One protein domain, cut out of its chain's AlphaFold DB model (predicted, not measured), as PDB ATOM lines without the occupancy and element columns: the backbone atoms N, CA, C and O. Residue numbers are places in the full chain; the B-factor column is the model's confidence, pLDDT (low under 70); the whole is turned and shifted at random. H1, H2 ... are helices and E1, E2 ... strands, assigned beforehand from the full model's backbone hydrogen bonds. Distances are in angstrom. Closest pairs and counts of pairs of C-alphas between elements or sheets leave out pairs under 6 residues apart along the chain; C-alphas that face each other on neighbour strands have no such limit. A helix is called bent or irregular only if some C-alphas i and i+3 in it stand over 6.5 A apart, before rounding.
ATOM      1  N   GLU A  27      50.020  56.339  95.684       85.62
ATOM      2  CA  GLU A  27      50.295  55.792  94.362       85.62
ATOM      3  C   GLU A  27      50.284  56.956  93.362       85.62
ATOM      4  O   GLU A  27      49.301  57.691  93.262       85.62
ATOM      5  N   ILE A  28      51.381  57.136  92.630       92.44
ATOM      6  CA  ILE A  28      51.546  58.219  91.660       92.44
ATOM      7  C   ILE A  28      51.700  57.662  90.244       92.44
ATOM      8  O   ILE A  28      52.310  56.615  90.023       92.44
ATOM      9  N   ASP A  29      51.172  58.403  89.272       92.06
ATOM     10  CA  ASP A  29      51.386  58.155  87.849       92.06
ATOM     11  C   ASP A  29      52.665  58.866  87.382       92.06
ATOM     12  O   ASP A  29      52.768  60.094  87.447       92.06
ATOM     13  N   LEU A  30      53.636  58.109  86.866       95.88
ATOM     14  CA  LEU A  30      54.850  58.645  86.245       95.88
ATOM     15  C   LEU A  30      54.921  58.288  84.763       95.88
ATOM     16  O   LEU A  30      54.453  57.239  84.332       95.88
ATOM     17  N   LEU A  31      55.537  59.163  83.973       97.06
ATOM     18  CA  LEU A  31      55.880  58.887  82.582       97.06
ATOM     19  C   LEU A  31      57.012  57.862  82.529       97.06
ATOM     20  O   LEU A  31      57.852  57.825  83.423       97.06
ATOM     21  N   VAL A  32      57.095  57.089  81.448       97.56
ATOM     22  CA  VAL A  32      58.246  56.211  81.193       97.56
ATOM     23  C   VAL A  32      59.086  56.782  80.057       97.56
ATOM     24  O   VAL A  32      58.567  57.053  78.973       97.56
ATOM     25  N   TYR A  33      60.390  56.936  80.267       97.44
ATOM     26  CA  TYR A  33      61.343  57.100  79.172       97.44
ATOM     27  C   TYR A  33      62.203  55.851  79.014       97.44
ATOM     28  O   TYR A  33      62.391  55.068  79.938       97.44
ATOM     29  N   CYS A  34      62.731  55.680  77.812       97.94
ATOM     30  CA  CYS A  34      63.682  54.642  77.462       97.94
ATOM     31  C   CYS A  34      65.045  55.296  77.299       97.94
ATOM     32  O   CYS A  34      65.166  56.253  76.528       97.94
ATOM     33  N   ALA A  35      66.052  54.804  78.011       97.75
ATOM     34  CA  ALA A  35      67.398  55.348  77.990       97.75
ATOM     35  C   ALA A  35      68.420  54.359  77.435       97.75
ATOM     36  O   ALA A  35      68.233  53.142  77.494       97.75
ATOM     37  N   ASN A  36      69.504  54.909  76.892       97.31
ATOM     38  CA  ASN A  36      70.655  54.156  76.420       97.31
ATOM     39  C   ASN A  36      71.857  54.299  77.363       97.31
ATOM     40  O   ASN A  36      71.843  55.115  78.278       97.31
ATOM     41  N   LYS A  37      72.929  53.538  77.109       95.69
ATOM     42  CA  LYS A  37      74.168  53.567  77.914       95.69
ATOM     43  C   LYS A  37      74.847  54.946  77.981       95.69
ATOM     44  O   LYS A  37      75.554  55.212  78.946       95.69
ATOM     45  N   ASP A  38      74.590  55.821  77.010       95.94
ATOM     46  CA  ASP A  38      75.127  57.188  76.951       95.94
ATOM     47  C   ASP A  38      74.234  58.215  77.669       95.94
ATOM     48  O   ASP A  38      74.417  59.418  77.485       95.94
ATOM     49  N   ARG A  39      73.222  57.769  78.432       93.25
ATOM     50  CA  ARG A  39      72.211  58.622  79.086       93.25
ATOM     51  C   ARG A  39      71.376  59.468  78.114       93.25
ATOM     52  O   ARG A  39      70.709  60.421  78.518       93.25
ATOM     53  N   LYS A  40      71.345  59.109  76.827       96.62
ATOM     54  CA  LYS A  40      70.342  59.633  75.890       96.62
ATOM     55  C   LYS A  40      69.026  58.932  76.173       96.62
ATOM     56  O   LYS A  40      69.000  57.719  76.369       96.62
ATOM     57  N   TRP A  41      67.931  59.679  76.142       97.19
ATOM     58  CA  TRP A  41      66.612  59.151  76.465       97.19
ATOM     59  C   TRP A  41      65.545  59.627  75.485       97.19
ATOM     60  O   TRP A  41      65.694  60.647  74.807       97.19
ATOM     61  N   LYS A  42      64.460  58.857  75.398       97.75
ATOM     62  CA  LYS A  42      63.266  59.166  74.604       97.75
ATOM     63  C   LYS A  42      62.018  58.781  75.393       97.75
ATOM     64  O   LYS A  42      61.975  57.703  75.979       97.75
ATOM     65  N   TRP A  43      60.999  59.640  75.397       97.69
ATOM     66  CA  TRP A  43      59.713  59.334  76.032       97.69
ATOM     67  C   TRP A  43      59.029  58.161  75.340       97.69
ATOM     68  O   TRP A  43      58.799  58.219  74.131       97.69
ATOM     69  N   LEU A  44      58.662  57.134  76.106       97.94
ATOM     70  CA  LEU A  44      57.843  56.044  75.602       97.94
ATOM     71  C   LEU A  44      56.420  56.557  75.357       97.94
ATOM     72  O   LEU A  44      55.826  57.242  76.194       97.94
ATOM     73  N   LYS A  45      55.871  56.223  74.191       97.50
ATOM     74  CA  LYS A  45      54.532  56.633  73.772       97.50
ATOM     75  C   LYS A  45      53.713  55.424  73.351       97.50
ATOM     76  O   LYS A  45      54.252  54.446  72.839       97.50
ATOM     77  N   TYR A  46      52.406  55.514  73.537       94.38
ATOM     78  CA  TYR A  46      51.451  54.607  72.917       94.38
ATOM     79  C   TYR A  46      51.416  54.816  71.388       94.38
ATOM     80  O   TYR A  46      51.805  55.884  70.906       94.38
ATOM     81  N   PRO A  47      50.897  53.846  70.606       93.12
ATOM     82  CA  PRO A  47      50.783  53.971  69.146       93.12
ATOM     83  C   PRO A  47      50.004  55.209  68.668       93.12
ATOM     84  O   PRO A  47      50.256  55.725  67.586       93.12
ATOM     85  N   ASN A  48      49.091  55.728  69.491       93.31
ATOM     86  CA  ASN A  48      48.332  56.955  69.233       93.31
ATOM     87  C   ASN A  48      49.101  58.251  69.587       93.31
ATOM     88  O   ASN A  48      48.499  59.318  69.666       93.31
ATOM     89  N   SER A  49      50.413  58.169  69.826       93.81
ATOM     90  CA  SER A  49      51.301  59.275  70.222       93.81
ATOM     91  C   SER A  49      51.064  59.883  71.613       93.81
ATOM     92  O   SER A  49      51.727  60.866  71.956       93.81
ATOM     93  N   GLN A  50      50.186  59.304  72.436       95.38
ATOM     94  CA  GLN A  50      50.048  59.693  73.844       95.38
ATOM     95  C   GLN A  50      51.227  59.174  74.670       95.38
ATOM     96  O   GLN A  50      51.802  58.133  74.357       95.38
ATOM     97  N   ASN A  51      51.585  59.884  75.739       94.75
ATOM     98  CA  ASN A  51      52.651  59.437  76.633       94.75
ATOM     99  C   ASN A  51      52.251  58.165  77.394       94.75
ATOM    100  O   ASN A  51      51.092  58.013  77.780       94.75
ATOM    101  N   TYR A  52      53.222  57.280  77.625       96.62
ATOM    102  CA  TYR A  52      53.035  56.083  78.438       96.62
ATOM    103  C   TYR A  52      53.206  56.408  79.924       96.62
ATOM    104  O   TYR A  52      54.241  56.959  80.310       96.62
ATOM    105  N   TYR A  53      52.224  56.026  80.746       95.44
ATOM    106  CA  TYR A  53      52.253  56.211  82.198       95.44
ATOM    107  C   TYR A  53      52.337  54.871  82.925       95.44
ATOM    108  O   TYR A  53      51.829  53.853  82.453       95.44
ATOM    109  N   ILE A  54      52.968  54.885  84.092       95.38
ATOM    110  CA  ILE A  54      53.038  53.756  85.005       95.38
ATOM    111  C   ILE A  54      52.709  54.204  86.424       95.38
ATOM    112  O   ILE A  54      53.176  55.245  86.885       95.38
ATOM    113  N   LYS A  55      51.915  53.378  87.101       94.50
ATOM    114  CA  LYS A  55      51.542  53.553  88.499       94.50
ATOM    115  C   LYS A  55      52.513  52.855  89.431       94.50
ATOM    116  O   LYS A  55      53.014  51.774  89.108       94.50
ATOM    117  N   GLY A  56      52.742  53.466  90.580       93.44
ATOM    118  CA  GLY A  56      53.586  52.921  91.629       93.44
ATOM    119  C   GLY A  56      53.853  53.942  92.722       93.44
ATOM    120  O   GLY A  56      53.242  55.006  92.776       93.44
ATOM    121  N   GLU A  57      54.800  53.619  93.586       93.31
ATOM    122  CA  GLU A  57      55.177  54.436  94.729       93.31
ATOM    123  C   GLU A  57      56.634  54.864  94.603       93.31
ATOM    124  O   GLU A  57      57.527  54.046  94.368       93.31
ATOM    125  N   LYS A  58      56.902  56.148  94.824       93.06
ATOM    126  CA  LYS A  58      58.275  56.620  94.987       93.06
ATOM    127  C   LYS A  58      58.773  56.225  96.376       93.06
ATOM    128  O   LYS A  58      58.089  56.455  97.374       93.06
ATOM    129  N   LYS A  59      59.951  55.617  96.444       93.00
ATOM    130  CA  LYS A  59      60.604  55.219  97.691       93.00
ATOM    131  C   LYS A  59      61.972  55.874  97.765       93.00
ATOM    132  O   LYS A  59      62.686  55.917  96.768       93.00
ATOM    133  N   THR A  60      62.327  56.339  98.954       92.00
ATOM    134  CA  THR A  60      63.633  56.929  99.243       92.00
ATOM    135  C   THR A  60      64.342  56.043 100.252       92.00
ATOM    136  O   THR A  60      63.775  55.711 101.294       92.00
ATOM    137  N   ILE A  61      65.568  55.651  99.934       90.69
ATOM    138  CA  ILE A  61      66.469  54.987 100.868       90.69
ATOM    139  C   ILE A  61      67.421  56.038 101.404       90.69
ATOM    140  O   ILE A  61      68.021  56.780 100.630       90.69
ATOM    141  N   TYR A  62      67.563  56.072 102.724       89.69
ATOM    142  CA  TYR A  62      68.546  56.897 103.408       89.69
ATOM    143  C   TYR A  62      69.660  56.001 103.931       89.69
ATOM    144  O   TYR A  62      69.401  54.910 104.448       89.69
ATOM    145  N   ASN A  63      70.891  56.471 103.808       87.94
ATOM    146  CA  ASN A  63      72.043  55.897 104.469       87.94
ATOM    147  C   ASN A  63      72.837  57.015 105.144       87.94
ATOM    148  O   ASN A  63      72.788  58.177 104.749       87.94
ATOM    149  N   SER A  64      73.530  56.670 106.212       86.12
ATOM    150  CA  SER A  64      74.329  57.602 106.986       86.12
ATOM    151  C   SER A  64      75.707  57.007 107.158       86.12
ATOM    152  O   SER A  64      75.831  55.930 107.740       86.12
ATOM    153  N   TYR A  65      76.717  57.717 106.676       82.94
ATOM    154  CA  TYR A  65      78.108  57.316 106.801       82.94
ATOM    155  C   TYR A  65      78.916  58.517 107.272       82.94
ATOM    156  O   TYR A  65      78.846  59.579 106.665       82.94
ATOM    157  N   GLU A  66      79.618  58.355 108.395       86.12
ATOM    158  CA  GLU A  66      80.343  59.442 109.062       86.12
ATOM    159  C   GLU A  66      79.461  60.697 109.250       86.12
ATOM    160  O   GLU A  66      78.407  60.632 109.902       86.12
ATOM    161  N   ASP A  67      79.884  61.818 108.666       85.19
ATOM    162  CA  ASP A  67      79.205  63.106 108.699       85.19
ATOM    163  C   ASP A  67      78.356  63.369 107.450       85.19
ATOM    164  O   ASP A  67      77.903  64.489 107.256       85.19
ATOM    165  N   GLU A  68      78.061  62.360 106.633       85.81
ATOM    166  CA  GLU A  68      77.225  62.486 105.438       85.81
ATOM    167  C   GLU A  68      75.901  61.718 105.566       85.81
ATOM    168  O   GLU A  68      75.805  60.621 106.131       85.81
ATOM    169  N   ILE A  69      74.840  62.315 105.024       88.19
ATOM    170  CA  ILE A  69      73.549  61.670 104.794       88.19
ATOM    171  C   ILE A  69      73.409  61.479 103.292       88.19
ATOM    172  O   ILE A  69      73.192  62.433 102.547       88.19
ATOM    173  N   MET A  70      73.486  60.226 102.866       89.44
ATOM    174  CA  MET A  70      73.227  59.835 101.493       89.44
ATOM    175  C   MET A  70      71.770  59.422 101.336       89.44
ATOM    176  O   MET A  70      71.180  58.772 102.203       89.44
ATOM    177  N   SER A  71      71.188  59.749 100.195       90.81
ATOM    178  CA  SER A  71      69.872  59.265  99.811       90.81
ATOM    179  C   SER A  71      69.830  58.920  98.335       90.81
ATOM    180  O   SER A  71      70.513  59.530  97.515       90.81
ATOM    181  N   PHE A  72      69.020  57.928  97.991       90.56
ATOM    182  CA  PHE A  72      68.654  57.673  96.606       90.56
ATOM    183  C   PHE A  72      67.195  57.250  96.539       90.56
ATOM    184  O   PHE A  72      66.618  56.737  97.503       90.56
ATOM    185  N   GLU A  73      66.597  57.456  95.377       93.44
ATOM    186  CA  GLU A  73      65.194  57.164  95.146       93.44
ATOM    187  C   GLU A  73      65.020  56.069  94.100       93.44
ATOM    188  O   GLU A  73      65.813  55.928  93.170       93.44
ATOM    189  N   TYR A  74      63.947  55.300  94.240       94.56
ATOM    190  CA  TYR A  74      63.510  54.320  93.255       94.56
ATOM    191  C   TYR A  74      61.986  54.308  93.163       94.56
ATOM    192  O   TYR A  74      61.277  54.759  94.066       94.56
ATOM    193  N   PHE A  75      61.467  53.798  92.051       95.69
ATOM    194  CA  PHE A  75      60.030  53.728  91.820       95.69
ATOM    195  C   PHE A  75      59.529  52.292  91.914       95.69
ATOM    196  O   PHE A  75      59.803  51.452  91.054       95.69
ATOM    197  N   ASN A  76      58.796  52.001  92.977       94.75
ATOM    198  CA  ASN A  76      58.253  50.688  93.257       94.75
ATOM    199  C   ASN A  76      56.910  50.501  92.542       94.75
ATOM    200  O   ASN A  76      55.918  51.116  92.912       94.75
ATOM    201  N   ILE A  77      56.854  49.605  91.559       91.62
ATOM    202  CA  ILE A  77      55.616  49.276  90.821       91.62
ATOM    203  C   ILE A  77      54.860  48.075  91.422       91.62
ATOM    204  O   ILE A  77      54.077  47.433  90.718       91.62
ATOM    205  N   SER A  78      55.172  47.768  92.691       78.56
ATOM    206  CA  SER A  78      54.625  46.768  93.620       78.56
ATOM    207  C   SER A  78      53.680  45.709  93.040       78.56
ATOM    208  O   SER A  78      52.605  45.997  92.516       78.56
ATOM    209  N   GLY A  79      54.030  44.441  93.244       82.94
ATOM    210  CA  GLY A  79      53.178  43.296  92.936       82.94
ATOM    211  C   GLY A  79      53.994  42.096  92.477       82.94
ATOM    212  O   GLY A  79      55.161  42.231  92.118       82.94
ATOM    213  N   LYS A  80      53.368  40.915  92.448       85.69
ATOM    214  CA  LYS A  80      54.024  39.668  92.007       85.69
ATOM    215  C   LYS A  80      54.538  39.733  90.559       85.69
ATOM    216  O   LYS A  80      55.449  38.997  90.211       85.69
ATOM    217  N   ASP A  81      53.993  40.647  89.755       91.44
ATOM    218  CA  ASP A  81      54.321  40.820  88.338       91.44
ATOM    219  C   ASP A  81      55.246  42.013  88.047       91.44
ATOM    220  O   ASP A  81      55.383  42.406  86.889       91.44
ATOM    221  N   ALA A  82      55.870  42.626  89.058       93.12
ATOM    222  CA  ALA A  82      56.739  43.788  88.852       93.12
ATOM    223  C   ALA A  82      57.876  43.499  87.851       93.12
ATOM    224  O   ALA A  82      58.067  44.252  86.897       93.12
ATOM    225  N   GLU A  83      58.564  42.361  87.990       94.38
ATOM    226  CA  GLU A  83      59.623  41.953  87.053       94.38
ATOM    227  C   GLU A  83      59.089  41.771  85.621       94.38
ATOM    228  O   GLU A  83      59.694  42.248  84.661       94.38
ATOM    229  N   ASN A  84      57.907  41.164  85.471       95.62
ATOM    230  CA  ASN A  84      57.254  40.986  84.170       95.62
ATOM    231  C   ASN A  84      56.872  42.327  83.530       95.62
ATOM    232  O   ASN A  84      57.100  42.520  82.337       95.62
ATOM    233  N   LYS A  85      56.344  43.277  84.312       96.00
ATOM    234  CA  LYS A  85      56.016  44.632  83.841       96.00
ATOM    235  C   LYS A  85      57.261  45.384  83.372       96.00
ATOM    236  O   LYS A  85      57.230  46.009  82.316       96.00
ATOM    237  N   ILE A  86      58.363  45.305  84.119       96.69
ATOM    238  CA  ILE A  86      59.635  45.942  83.735       96.69
ATOM    239  C   ILE A  86      60.186  45.306  82.456       96.69
ATOM    240  O   ILE A  86      60.628  46.019  81.553       96.69
ATOM    241  N   ASN A  87      60.104  43.980  82.332       97.06
ATOM    242  CA  ASN A  87      60.500  43.278  81.114       97.06
ATOM    243  C   ASN A  87      59.633  43.672  79.908       97.06
ATOM    244  O   ASN A  87      60.178  43.898  78.828       97.06
ATOM    245  N   ASP A  88      58.317  43.819  80.076       97.38
ATOM    246  CA  ASP A  88      57.429  44.325  79.020       97.38
ATOM    247  C   ASP A  88      57.800  45.761  78.620       97.38
ATOM    248  O   ASP A  88      57.978  46.038  77.434       97.38
ATOM    249  N   LEU A  89      58.029  46.663  79.582       97.94
ATOM    250  CA  LEU A  89      58.504  48.024  79.299       97.94
ATOM    251  C   LEU A  89      59.821  48.024  78.521       97.94
ATOM    252  O   LEU A  89      59.955  48.760  77.542       97.94
ATOM    253  N   LYS A  90      60.770  47.165  78.906       98.12
ATOM    254  CA  LYS A  90      62.028  46.983  78.179       98.12
ATOM    255  C   LYS A  90      61.769  46.572  76.730       98.12
ATOM    256  O   LYS A  90      62.349  47.168  75.824       98.12
ATOM    257  N   GLN A  91      60.878  45.611  76.485       98.38
ATOM    258  CA  GLN A  91      60.526  45.219  75.116       98.38
ATOM    259  C   GLN A  91      59.850  46.357  74.347       98.38
ATOM    260  O   GLN A  91      60.198  46.596  73.192       98.38
ATOM    261  N   LYS A  92      58.949  47.127  74.973       98.25
ATOM    262  CA  LYS A  92      58.341  48.309  74.336       98.25
ATOM    263  C   LYS A  92      59.389  49.350  73.949       98.25
ATOM    264  O   LYS A  92      59.311  49.909  72.856       98.25
ATOM    265  N   CYS A  93      60.378  49.583  74.806       98.31
ATOM    266  CA  CYS A  93      61.486  50.482  74.522       98.31
ATOM    267  C   CYS A  93      62.338  49.999  73.342       98.31
ATOM    268  O   CYS A  93      62.572  50.763  72.404       98.31
ATOM    269  N   ILE A  94      62.726  48.720  73.347       98.38
ATOM    270  CA  ILE A  94      63.511  48.106  72.267       98.38
ATOM    271  C   ILE A  94      62.763  48.190  70.936       98.38
ATOM    272  O   ILE A  94      63.341  48.591  69.928       98.38
ATOM    273  N   ASN A  95      61.470  47.870  70.938       97.94
ATOM    274  CA  ASN A  95      60.640  47.903  69.738       97.94
ATOM    275  C   ASN A  95      60.435  49.329  69.204       97.94
ATOM    276  O   ASN A  95      60.325  49.515  67.996       97.94
ATOM    277  N   SER A  96      60.388  50.334  70.086       97.69
ATOM    278  CA  SER A  96      60.120  51.728  69.700       97.69
ATOM    279  C   SER A  96      61.372  52.481  69.255       97.69
ATOM    280  O   SER A  96      61.291  53.358  68.396       97.69
ATOM    281  N   PHE A  97      62.525  52.185  69.861       97.94
ATOM    282  CA  PHE A  97      63.719  53.021  69.726       97.94
ATOM    283  C   PHE A  97      65.002  52.267  69.384       97.94
ATOM    284  O   PHE A  97      65.993  52.938  69.116       97.94
ATOM    285  N   GLY A  98      64.987  50.933  69.365       98.19
ATOM    286  CA  GLY A  98      66.165  50.100  69.129       98.19
ATOM    287  C   GLY A  98      66.744  49.489  70.408       98.19
ATOM    288  O   GLY A  98      66.436  49.904  71.529       98.19
ATOM    289  N   LYS A  99      67.594  48.466  70.240       97.94
ATOM    290  CA  LYS A  99      68.207  47.704  71.350       97.94
ATOM    291  C   LYS A  99      69.071  48.566  72.268       97.94
ATOM    292  O   LYS A  99      69.305  48.189  73.410       97.94
ATOM    293  N   GLU A 100      69.564  49.691  71.774       98.00
ATOM    294  CA  GLU A 100      70.371  50.620  72.544       98.00
ATOM    295  C   GLU A 100      69.565  51.339  73.633       98.00
ATOM    296  O   GLU A 100      70.149  51.669  74.656       98.00
ATOM    297  N   PHE A 101      68.248  51.516  73.475       98.19
ATOM    298  CA  PHE A 101      67.367  52.163  74.459       98.19
ATOM    299  C   PHE A 101      66.706  51.143  75.404       98.19
ATOM    300  O   PHE A 101      65.511  51.205  75.665       98.19
ATOM    301  N   GLU A 102      67.461  50.160  75.899       97.62
ATOM    302  CA  GLU A 102      66.917  49.035  76.675       97.62
ATOM    303  C   GLU A 102      66.608  49.330  78.160       97.62
ATOM    304  O   GLU A 102      66.174  48.415  78.864       97.62
ATOM    305  N   PHE A 103      66.828  50.557  78.651       97.81
ATOM    306  CA  PHE A 103      66.604  50.930  80.056       97.81
ATOM    307  C   PHE A 103      65.316  51.743  80.218       97.81
ATOM    308  O   PHE A 103      65.350  52.965  80.055       97.81
ATOM    309  N   PRO A 104      64.165  51.109  80.508       97.94
ATOM    310  CA  PRO A 104      62.969  51.852  80.870       97.94
ATOM    311  C   PRO A 104      63.160  52.474  82.256       97.94
ATOM    312  O   PRO A 104      63.573  51.785  83.187       97.94
ATOM    313  N   GLN A 105      62.820  53.752  82.415       97.44
ATOM    314  CA  GLN A 105      62.853  54.433  83.709       97.44
ATOM    315  C   GLN A 105      61.667  55.387  83.875       97.44
ATOM    316  O   GLN A 105      61.224  56.000  82.896       97.44
ATOM    317  N   PRO A 106      61.131  55.510  85.098       97.31
ATOM    318  CA  PRO A 106      60.037  56.410  85.387       97.31
ATOM    319  C   PRO A 106      60.540  57.832  85.646       97.31
ATOM    320  O   PRO A 106      61.594  58.047  86.238       97.31
ATOM    321  N   ALA A 107      59.750  58.818  85.235       96.31
ATOM    322  CA  ALA A 107      60.008  60.224  85.493       96.31
ATOM    323  C   ALA A 107      58.725  61.047  85.475       96.31
ATOM    324  O   ALA A 107      57.738  60.703  84.832       96.31
ATOM    325  N   ARG A 108      58.747  62.188  86.158       93.75
ATOM    326  CA  ARG A 108      57.628  63.137  86.142       93.75
ATOM    327  C   ARG A 108      57.746  64.122  84.982       93.75
ATOM    328  O   ARG A 108      56.743  64.533  84.410       93.75
ATOM    329  N   THR A 109      58.973  64.526  84.652       92.06
ATOM    330  CA  THR A 109      59.282  65.528  83.624       92.06
ATOM    331  C   THR A 109      60.631  65.236  82.957       92.06
ATOM    332  O   THR A 109      61.359  64.339  83.374       92.06
ATOM    333  N   ARG A 110      61.009  66.040  81.953       89.00
ATOM    334  CA  ARG A 110      62.322  65.960  81.272       89.00
ATOM    335  C   ARG A 110      63.522  66.316  82.158       89.00
ATOM    336  O   ARG A 110      64.651  66.124  81.727       89.00
ATOM    337  N   PHE A 111      63.266  66.911  83.321       89.31
ATOM    338  CA  PHE A 111      64.275  67.343  84.290       89.31
ATOM    339  C   PHE A 111      64.199  66.535  85.587       89.31
ATOM    340  O   PHE A 111      64.805  66.912  86.579       89.31
ATOM    341  N   SER A 112      63.396  65.467  85.614       89.19
ATOM    342  CA  SER A 112      63.373  64.571  86.764       89.19
ATOM    343  C   SER A 112      64.712  63.858  86.908       89.19
ATOM    344  O   SER A 112      65.339  63.509  85.908       89.19
ATOM    345  N   GLU A 113      65.097  63.608  88.156       90.62
ATOM    346  CA  GLU A 113      66.224  62.747  88.485       90.62
ATOM    347  C   GLU A 113      66.070  61.362  87.851       90.62
ATOM    348  O   GLU A 113      64.966  60.857  87.610       90.62
ATOM    349  N   TRP A 114      67.214  60.741  87.585       90.69
ATOM    350  CA  TRP A 114      67.269  59.361  87.141       90.69
ATOM    351  C   TRP A 114      67.018  58.463  88.344       90.69
ATOM    352  O   TRP A 114      67.820  58.458  89.276       90.69
ATOM    353  N   ILE A 115      65.918  57.712  88.312       94.69
ATOM    354  CA  ILE A 115      65.572  56.724  89.336       94.69
ATOM    355  C   ILE A 115      65.264  55.379  88.661       94.69
ATOM    356  O   ILE A 115      64.654  55.359  87.587       94.69
ATOM    357  N   PRO A 116      65.694  54.239  89.219       95.62
ATOM    358  CA  PRO A 116      65.405  52.926  88.661       95.62
ATOM    359  C   PRO A 116      64.021  52.441  89.109       95.62
ATOM    360  O   PRO A 116      63.425  52.967  90.056       95.62
ATOM    361  N   PHE A 117      63.507  51.399  88.456       97.12
ATOM    362  CA  PHE A 117      62.354  50.675  88.984       97.12
ATOM    363  C   PHE A 117      62.779  49.750  90.130       97.12
ATOM    364  O   PHE A 117      63.835  49.123  90.077       97.12
ATOM    365  N   GLY A 118      61.933  49.617  91.148       94.31
ATOM    366  CA  GLY A 118      62.012  48.539  92.133       94.31
ATOM    367  C   GLY A 118      61.279  47.304  91.615       94.31
ATOM    368  O   GLY A 118      60.100  47.391  91.265       94.31
ATOM    369  N   ILE A 119      61.972  46.167  91.553       89.38
ATOM    370  CA  ILE A 119      61.380  44.858  91.241       89.38
ATOM    371  C   ILE A 119      60.650  44.320  92.474       89.38
ATOM    372  O   ILE A 119      59.546  43.796  92.374       89.38
ATOM    373  N   ASP A 120      61.257  44.485  93.644       85.94
ATOM    374  CA  ASP A 120      60.671  44.171  94.942       85.94
ATOM    375  C   ASP A 120      61.241  45.131  96.005       85.94
ATOM    376  O   ASP A 120      61.839  46.159  95.675       85.94
ATOM    377  N   SER A 121      61.033  44.834  97.290       81.50
ATOM    378  CA  SER A 121      61.530  45.659  98.398       81.50
ATOM    379  C   SER A 121      63.054  45.679  98.541       81.50
ATOM    380  O   SER A 121      63.561  46.482  99.317       81.50
ATOM    381  N   TYR A 122      63.775  44.813  97.830       85.94
ATOM    382  CA  TYR A 122      65.215  44.619  97.961       85.94
ATOM    383  C   TYR A 122      65.960  44.675  96.629       85.94
ATOM    384  O   TYR A 122      67.175  44.789  96.653       85.94
ATOM    385  N   LYS A 123      65.296  44.620  95.475       91.56
ATOM    386  CA  LYS A 123      65.947  44.514  94.163       91.56
ATOM    387  C   LYS A 123      65.545  45.662  93.242       91.56
ATOM    388  O   LYS A 123      64.362  45.893  92.998       91.56
ATOM    389  N   LEU A 124      66.539  46.336  92.667       94.19
ATOM    390  CA  LEU A 124      66.363  47.381  91.657       94.19
ATOM    391  C   LEU A 124      66.588  46.828  90.250       94.19
ATOM    392  O   LEU A 124      67.388  45.911  90.041       94.19
ATOM    393  N   SER A 125      65.890  47.403  89.275       95.19
ATOM    394  CA  SER A 125      66.110  47.120  87.863       95.19
ATOM    395  C   SER A 125      67.408  47.747  87.362       95.19
ATOM    396  O   SER A 125      67.829  48.804  87.830       95.19
ATOM    397  N   LYS A 126      67.975  47.154  86.311       94.62
ATOM    398  CA  LYS A 126      69.021  47.773  85.489       94.62
ATOM    399  C   LYS A 126      68.623  49.193  85.038       94.62
ATOM    400  O   LYS A 126      67.474  49.403  84.643       94.62
ATOM    401  N   GLY A 127      69.564  50.138  85.042       94.06
ATOM    402  CA  GLY A 127      69.327  51.528  84.638       94.06
ATOM    403  C   GLY A 127      70.235  52.525  85.357       94.06
ATOM    404  O   GLY A 127      71.205  52.141  86.009       94.06
ATOM    405  N   PHE A 128      69.918  53.812  85.240       94.56
ATOM    406  CA  PHE A 128      70.663  54.877  85.912       94.56
ATOM    407  C   PHE A 128      70.012  55.274  87.230       94.56
ATOM    408  O   PHE A 128      68.792  55.215  87.370       94.56
ATOM    409  N   PHE A 129      70.811  55.741  88.176       93.00
ATOM    410  CA  PHE A 129      70.288  56.320  89.403       93.00
ATOM    411  C   PHE A 129      71.171  57.457  89.900       93.00
ATOM    412  O   PHE A 129      72.350  57.541  89.544       93.00
ATOM    413  N   THR A 130      70.571  58.344  90.687       91.81
ATOM    414  CA  THR A 130      71.246  59.487  91.303       91.81
ATOM    415  C   THR A 130      71.303  59.269  92.805       91.81
ATOM    416  O   THR A 130      70.318  58.843  93.412       91.81
ATOM    417  N   ILE A 131      72.475  59.515  93.382       89.56
ATOM    418  CA  ILE A 131      72.683  59.542  94.824       89.56
ATOM    419  C   ILE A 131      72.921  60.988  95.218       89.56
ATOM    420  O   ILE A 131      73.808  61.640  94.669       89.56
ATOM    421  N   ASN A 132      72.139  61.449  96.183       89.12
ATOM    422  CA  ASN A 132      72.250  62.769  96.774       89.12
ATOM    423  C   ASN A 132      72.968  62.617  98.118       89.12
ATOM    424  O   ASN A 132      72.465  61.893  98.978       89.12
ATOM    425  N   SER A 133      74.115  63.275  98.302       87.56
ATOM    426  CA  SER A 133      74.791  63.361  99.607       87.56
ATOM    427  C   SER A 133      74.679  64.768 100.187       87.56
ATOM    428  O   SER A 133      74.738  65.755  99.448       87.56
ATOM    429  N   VAL A 134      74.493  64.842 101.505       86.88
ATOM    430  CA  VAL A 134      74.446  66.080 102.288       86.88
ATOM    431  C   VAL A 134      75.324  65.924 103.524       86.88
ATOM    432  O   VAL A 134      75.090  65.039 104.349       86.88
ATOM    433  N   GLU A 135      76.290  66.821 103.702       84.81
ATOM    434  CA  GLU A 135      77.112  66.873 104.912       84.81
ATOM    435  C   GLU A 135      76.300  67.389 106.116       84.81
ATOM    436  O   GLU A 135      75.694  68.463 106.081       84.81
ATOM    437  N   ARG A 136      76.321  66.673 107.241       76.69
ATOM    438  CA  ARG A 136      75.592  66.989 108.481       76.69
ATOM    439  C   ARG A 136      75.997  68.324 109.091       76.69
ATOM    440  O   ARG A 136      75.143  69.012 109.649       76.69
ATOM    441  N   HIS A 137      77.264  68.714 108.958       71.69
ATOM    442  CA  HIS A 137      77.753  70.009 109.450       71.69
ATOM    443  C   HIS A 137      77.138  71.194 108.691       71.69
ATOM    444  O   HIS A 137      77.075  72.299 109.226       71.69
ATOM    445  N   THR A 138      76.606  70.956 107.487       59.84
ATOM    446  CA  THR A 138      75.957  71.972 106.643       59.84
ATOM    447  C   THR A 138      74.442  72.064 106.844       59.84
ATOM    448  O   THR A 138      73.811  72.969 106.308       59.84
ATOM    449  N   LEU A 139      73.824  71.229 107.693       57.38
ATOM    450  CA  LEU A 139      72.378  71.326 107.970       57.38
ATOM    451  C   LEU A 139      71.965  72.673 108.600       57.38
ATOM    452  O   LEU A 139      70.788  73.025 108.578       57.38
ATOM    453  N   TYR A 140      72.928  73.443 109.118       56.53
ATOM    454  CA  TYR A 140      72.722  74.799 109.637       56.53
ATOM    455  C   TYR A 140      73.074  75.917 108.638       56.53
ATOM    456  O   TYR A 140      72.676  77.054 108.868       56.53
ATOM    457  N   ASN A 141      73.761  75.609 107.532       47.91
ATOM    458  CA  ASN A 141      74.074  76.520 106.425       47.91
ATOM    459  C   ASN A 141      74.025  75.709 105.118       47.91
ATOM    460  O   ASN A 141      75.019  75.117 104.705       47.91
ATOM    461  N   VAL A 142      72.828  75.613 104.535       46.84
ATOM    462  CA  VAL A 142      72.503  74.754 103.386       46.84
ATOM    463  C   VAL A 142      73.276  75.212 102.156       46.84
ATOM    464  O   VAL A 142      72.857  76.199 101.565       46.84
ATOM    465  N   GLU A 143      74.351  74.522 101.753       49.66
ATOM    466  CA  GLU A 143      74.915  74.710 100.403       49.66
ATOM    467  C   GLU A 143      75.976  73.683  99.948       49.66
ATOM    468  O   GLU A 143      76.960  74.072  99.337       49.66
ATOM    469  N   VAL A 144      75.795  72.368 100.138       47.31
ATOM    470  CA  VAL A 144      76.460  71.385  99.247       47.31
ATOM    471  C   VAL A 144      75.578  70.144  99.064       47.31
ATOM    472  O   VAL A 144      75.380  69.374  99.998       47.31
ATOM    473  N   PHE A 145      75.060  69.949  97.847       59.22
ATOM    474  CA  PHE A 145      74.529  68.668  97.373       59.22
ATOM    475  C   PHE A 145      75.508  68.141  96.328       59.22
ATOM    476  O   PHE A 145      75.649  68.741  95.261       59.22
ATOM    477  N   SER A 146      76.209  67.047  96.617       70.69
ATOM    478  CA  SER A 146      76.921  66.319  95.568       70.69
ATOM    479  C   SER A 146      75.972  65.287  94.965       70.69
ATOM    480  O   SER A 146      75.471  64.416  95.680       70.69
ATOM    481  N   GLU A 147      75.737  65.382  93.658       77.19
ATOM    482  CA  GLU A 147      75.003  64.371  92.898       77.19
ATOM    483  C   GLU A 147      75.989  63.382  92.271       77.19
ATOM    484  O   GLU A 147      76.817  63.749  91.431       77.19
ATOM    485  N   LEU A 148      75.883  62.110  92.648       80.00
ATOM    486  CA  LEU A 148      76.621  61.031  92.002       80.00
ATOM    487  C   LEU A 148      75.684  60.241  91.088       80.00
ATOM    488  O   LEU A 148      74.710  59.635  91.536       80.00
ATOM    489  N   HIS A 149      76.002  60.208  89.796       81.31
ATOM    490  CA  HIS A 149      75.256  59.415  88.821       81.31
ATOM    491  C   HIS A 149      75.918  58.059  88.593       81.31
ATOM    492  O   HIS A 149      77.034  57.981  88.073       81.31
ATOM    493  N   LEU A 150      75.189  56.989  88.891       82.00
ATOM    494  CA  LEU A 150      75.651  55.616  88.732       82.00
ATOM    495  C   LEU A 150      74.826  54.872  87.674       82.00
ATOM    496  O   LEU A 150      73.678  55.215  87.383       82.00
ATOM    497  N   ASN A 151      75.432  53.845  87.074       86.44
ATOM    498  CA  ASN A 151      74.802  52.977  86.082       86.44
ATOM    499  C   ASN A 151      74.831  51.529  86.577       86.44
ATOM    500  O   ASN A 151      75.902  50.938  86.726       86.44
ATOM    501  N   LEU A 152      73.654  50.954  86.801       82.75
ATOM    502  CA  LEU A 152      73.497  49.541  87.103       82.75
ATOM    503  C   LEU A 152      73.503  48.768  85.788       82.75
ATOM    504  O   LEU A 152      72.585  48.898  84.980       82.75
ATOM    505  N   ASN A 153      74.530  47.944  85.571       81.19
ATOM    506  CA  ASN A 153      74.621  47.077  84.392       81.19
ATOM    507  C   ASN A 153      73.793  45.784  84.522       81.19
ATOM    508  O   ASN A 153      73.585  45.078  83.531       81.19
ATOM    509  N   GLU A 154      73.281  45.513  85.714       87.25
ATOM    510  CA  GLU A 154      72.440  44.374  86.061       87.25
ATOM    511  C   GLU A 154      71.428  44.778  87.140       87.25
ATOM    512  O   GLU A 154      71.446  45.910  87.619       87.25
ATOM    513  N   ASN A 155      70.514  43.876  87.496       86.81
ATOM    514  CA  ASN A 155      69.624  44.111  88.630       86.81
ATOM    515  C   ASN A 155      70.429  43.970  89.925       86.81
ATOM    516  O   ASN A 155      71.122  42.969  90.096       86.81
ATOM    517  N   VAL A 156      70.313  44.929  90.838       88.06
ATOM    518  CA  VAL A 156      71.158  44.990  92.041       88.06
ATOM    519  C   VAL A 156      70.305  44.985  93.303       88.06
ATOM    520  O   VAL A 156      69.207  45.541  93.328       88.06
ATOM    521  N   GLN A 157      70.807  44.326  94.347       86.81
ATOM    522  CA  GLN A 157      70.188  44.328  95.670       86.81
ATOM    523  C   GLN A 157      70.434  45.674  96.371       86.81
ATOM    524  O   GLN A 157      71.560  46.158  96.407       86.81
ATOM    525  N   ILE A 158      69.410  46.268  96.977       82.69
ATOM    526  CA  ILE A 158      69.471  47.547  97.695       82.69
ATOM    527  C   ILE A 158      70.514  47.491  98.814       82.69
ATOM    528  O   ILE A 158      71.313  48.414  98.937       82.69
ATOM    529  N   ASN A 159      70.578  46.386  99.563       82.12
ATOM    530  CA  ASN A 159      71.565  46.222 100.634       82.12
ATOM    531  C   ASN A 159      73.002  46.261 100.095       82.12
ATOM    532  O   ASN A 159      73.868  46.863 100.715       82.12
ATOM    533  N   TYR A 160      73.245  45.707  98.901       82.75
ATOM    534  CA  TYR A 160      74.557  45.793  98.257       82.75
ATOM    535  C   TYR A 160      74.923  47.247  97.928       82.75
ATOM    536  O   TYR A 160      76.071  47.647  98.105       82.75
ATOM    537  N   ILE A 161      73.956  48.060  97.489       80.69
ATOM    538  CA  ILE A 161      74.174  49.497  97.265       80.69
ATOM    539  C   ILE A 161      74.502  50.182  98.594       80.69
ATOM    540  O   ILE A 161      75.479  50.913  98.666       80.69
ATOM    541  N   GLN A 162      73.744  49.909  99.659       81.69
ATOM    542  CA  GLN A 162      73.985  50.491 100.983       81.69
ATOM    543  C   GLN A 162      75.362  50.132 101.559       81.69
ATOM    544  O   GLN A 162      76.021  50.997 102.127       81.69
ATOM    545  N   GLU A 163      75.811  48.887 101.392       82.94
ATOM    546  CA  GLU A 163      77.129  48.433 101.851       82.94
ATOM    547  C   GLU A 163      78.274  49.084 101.065       82.94
ATOM    548  O   GLU A 163      79.277  49.485 101.650       82.94
ATOM    549  N   ASN A 164      78.123  49.221  99.743       80.06
ATOM    550  CA  ASN A 164      79.169  49.779  98.883       80.06
ATOM    551  C   ASN A 164      79.165  51.304  98.816       80.06
ATOM    552  O   ASN A 164      80.175  51.881  98.425       80.06
ATOM    553  N   LEU A 165      78.078  51.959  99.224       77.56
ATOM    554  CA  LEU A 165      78.024  53.413  99.354       77.56
ATOM    555  C   LEU A 165      79.138  53.963 100.246       77.56
ATOM    556  O   LEU A 165      79.690  55.014  99.953       77.56
ATOM    557  N   ASN A 166      79.539  53.201 101.260       70.88
ATOM    558  CA  ASN A 166      80.625  53.569 102.163       70.88
ATOM    559  C   ASN A 166      82.026  53.443 101.525       70.88
ATOM    560  O   ASN A 166      82.995  53.922 102.096       70.88
ATOM    561  N   ASN A 167      82.145  52.786 100.364       70.44
ATOM    562  CA  ASN A 167      83.418  52.518  99.681       70.44
ATOM    563  C   ASN A 167      83.641  53.406  98.443       70.44
ATOM    564  O   ASN A 167      84.611  53.194  97.719       70.44
TER     565      ASN A 167
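What this domain is: This is residues 27 to 167 of the 169 residues of an uncharacterized protein of Silvanigrella paludirubra (UniProt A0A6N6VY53). One strongly twisted sheet of seven strands has two parts joined by the long, bent strand E3: E1, E2 and E5 form one part with H1 across it, and E4, E6 and E7 continue the other with H2 over E3 and E4. Both helices lie on the same face, and the long link of residues 108 to 126 passes through the middle. The printed part has 141 residues with two named helices and seven named strands: along the chain E1 to E4 come first, then H1, then E5 to E7, and last H2; the class is mixed, helices and strands, and the sheet is branched, with antiparallel neighbour pairs E1 and E2, E1 and E3, E1 and E5, E3 and E4, E4 and E6, and E6 and E7. The whole is compact, with a radius of gyration of the C-alphas of 15.8 A, yet elongated, spanning 51 by 29 by 29 A.

How they stand to each other: Start at E1, residues 28 to 35, which has three neighbours. On one side of it look for E2, residues 41 to 43, in a hairpin with E1, where N 34 and O 42 are 2.8 A apart, and for E3, residues 53 to 65, where N 30 and O 54 are 2.9 A apart. On the other side is E5, residues 103 to 107, with N 33 and O 105 at 2.9 A. E3 bends by 57 degrees at residue 56; beyond it, E3 pairs in a hairpin with E4, residues 68 to 76, with N 61 and O 72 at 2.9 A. E4 neighbours E6, residues 127 to 135, with N 71 and O 132 at 2.8 A, and E6 forms a hairpin with E7, residues 145 to 152, with N 131 and O 148 at 2.9 A. H1, residues 82 to 97, is on the sheet at a height of 8.7 A, over E5 and only just over E1 and E2, with 3 C-alphas falling on each of these two; it runs across the strands, at 76 degrees to E5 on the local plane. The closest C-alphas of H1 and E5 are those of Lys 90 and Pro 104, 5.6 A apart. H2, residues 158 to 165, has a height of 9.6 A over the sheet and runs slantwise to the strands, at 40 degrees to E3 on the local plane. The closest C-alphas of H2 and E3 are those of Gln 162 and Asn 63, 6.7 A apart. H1 and H2 are apart; in both, every O i to N i+4 pair is within hydrogen-bond range.

Where its parts are: Find C-alpha 28 at (51.546, 58.219, 91.660); from there E1 runs 21.1 A. E3 runs 35.7 A to C-alpha 65 at (78.108, 57.316, 106.801), and E4 runs 25.4 A. H1 is 22.4 A long, E6 26.6 A and E7 21.7 A; E2, E5 and H2 are shorter. H2 ends at C-alpha 165, (78.024, 53.413, 99.354).

The domain as a whole: The two C-alphas farthest apart are those of Asn 48 and His 137, 51.5 A. The printed part has no cut, and the link E5 to E6 is long. Mean pLDDT of the printed part is 88.8; residues 138 to 145, of which 145 belongs to E7, are under 70.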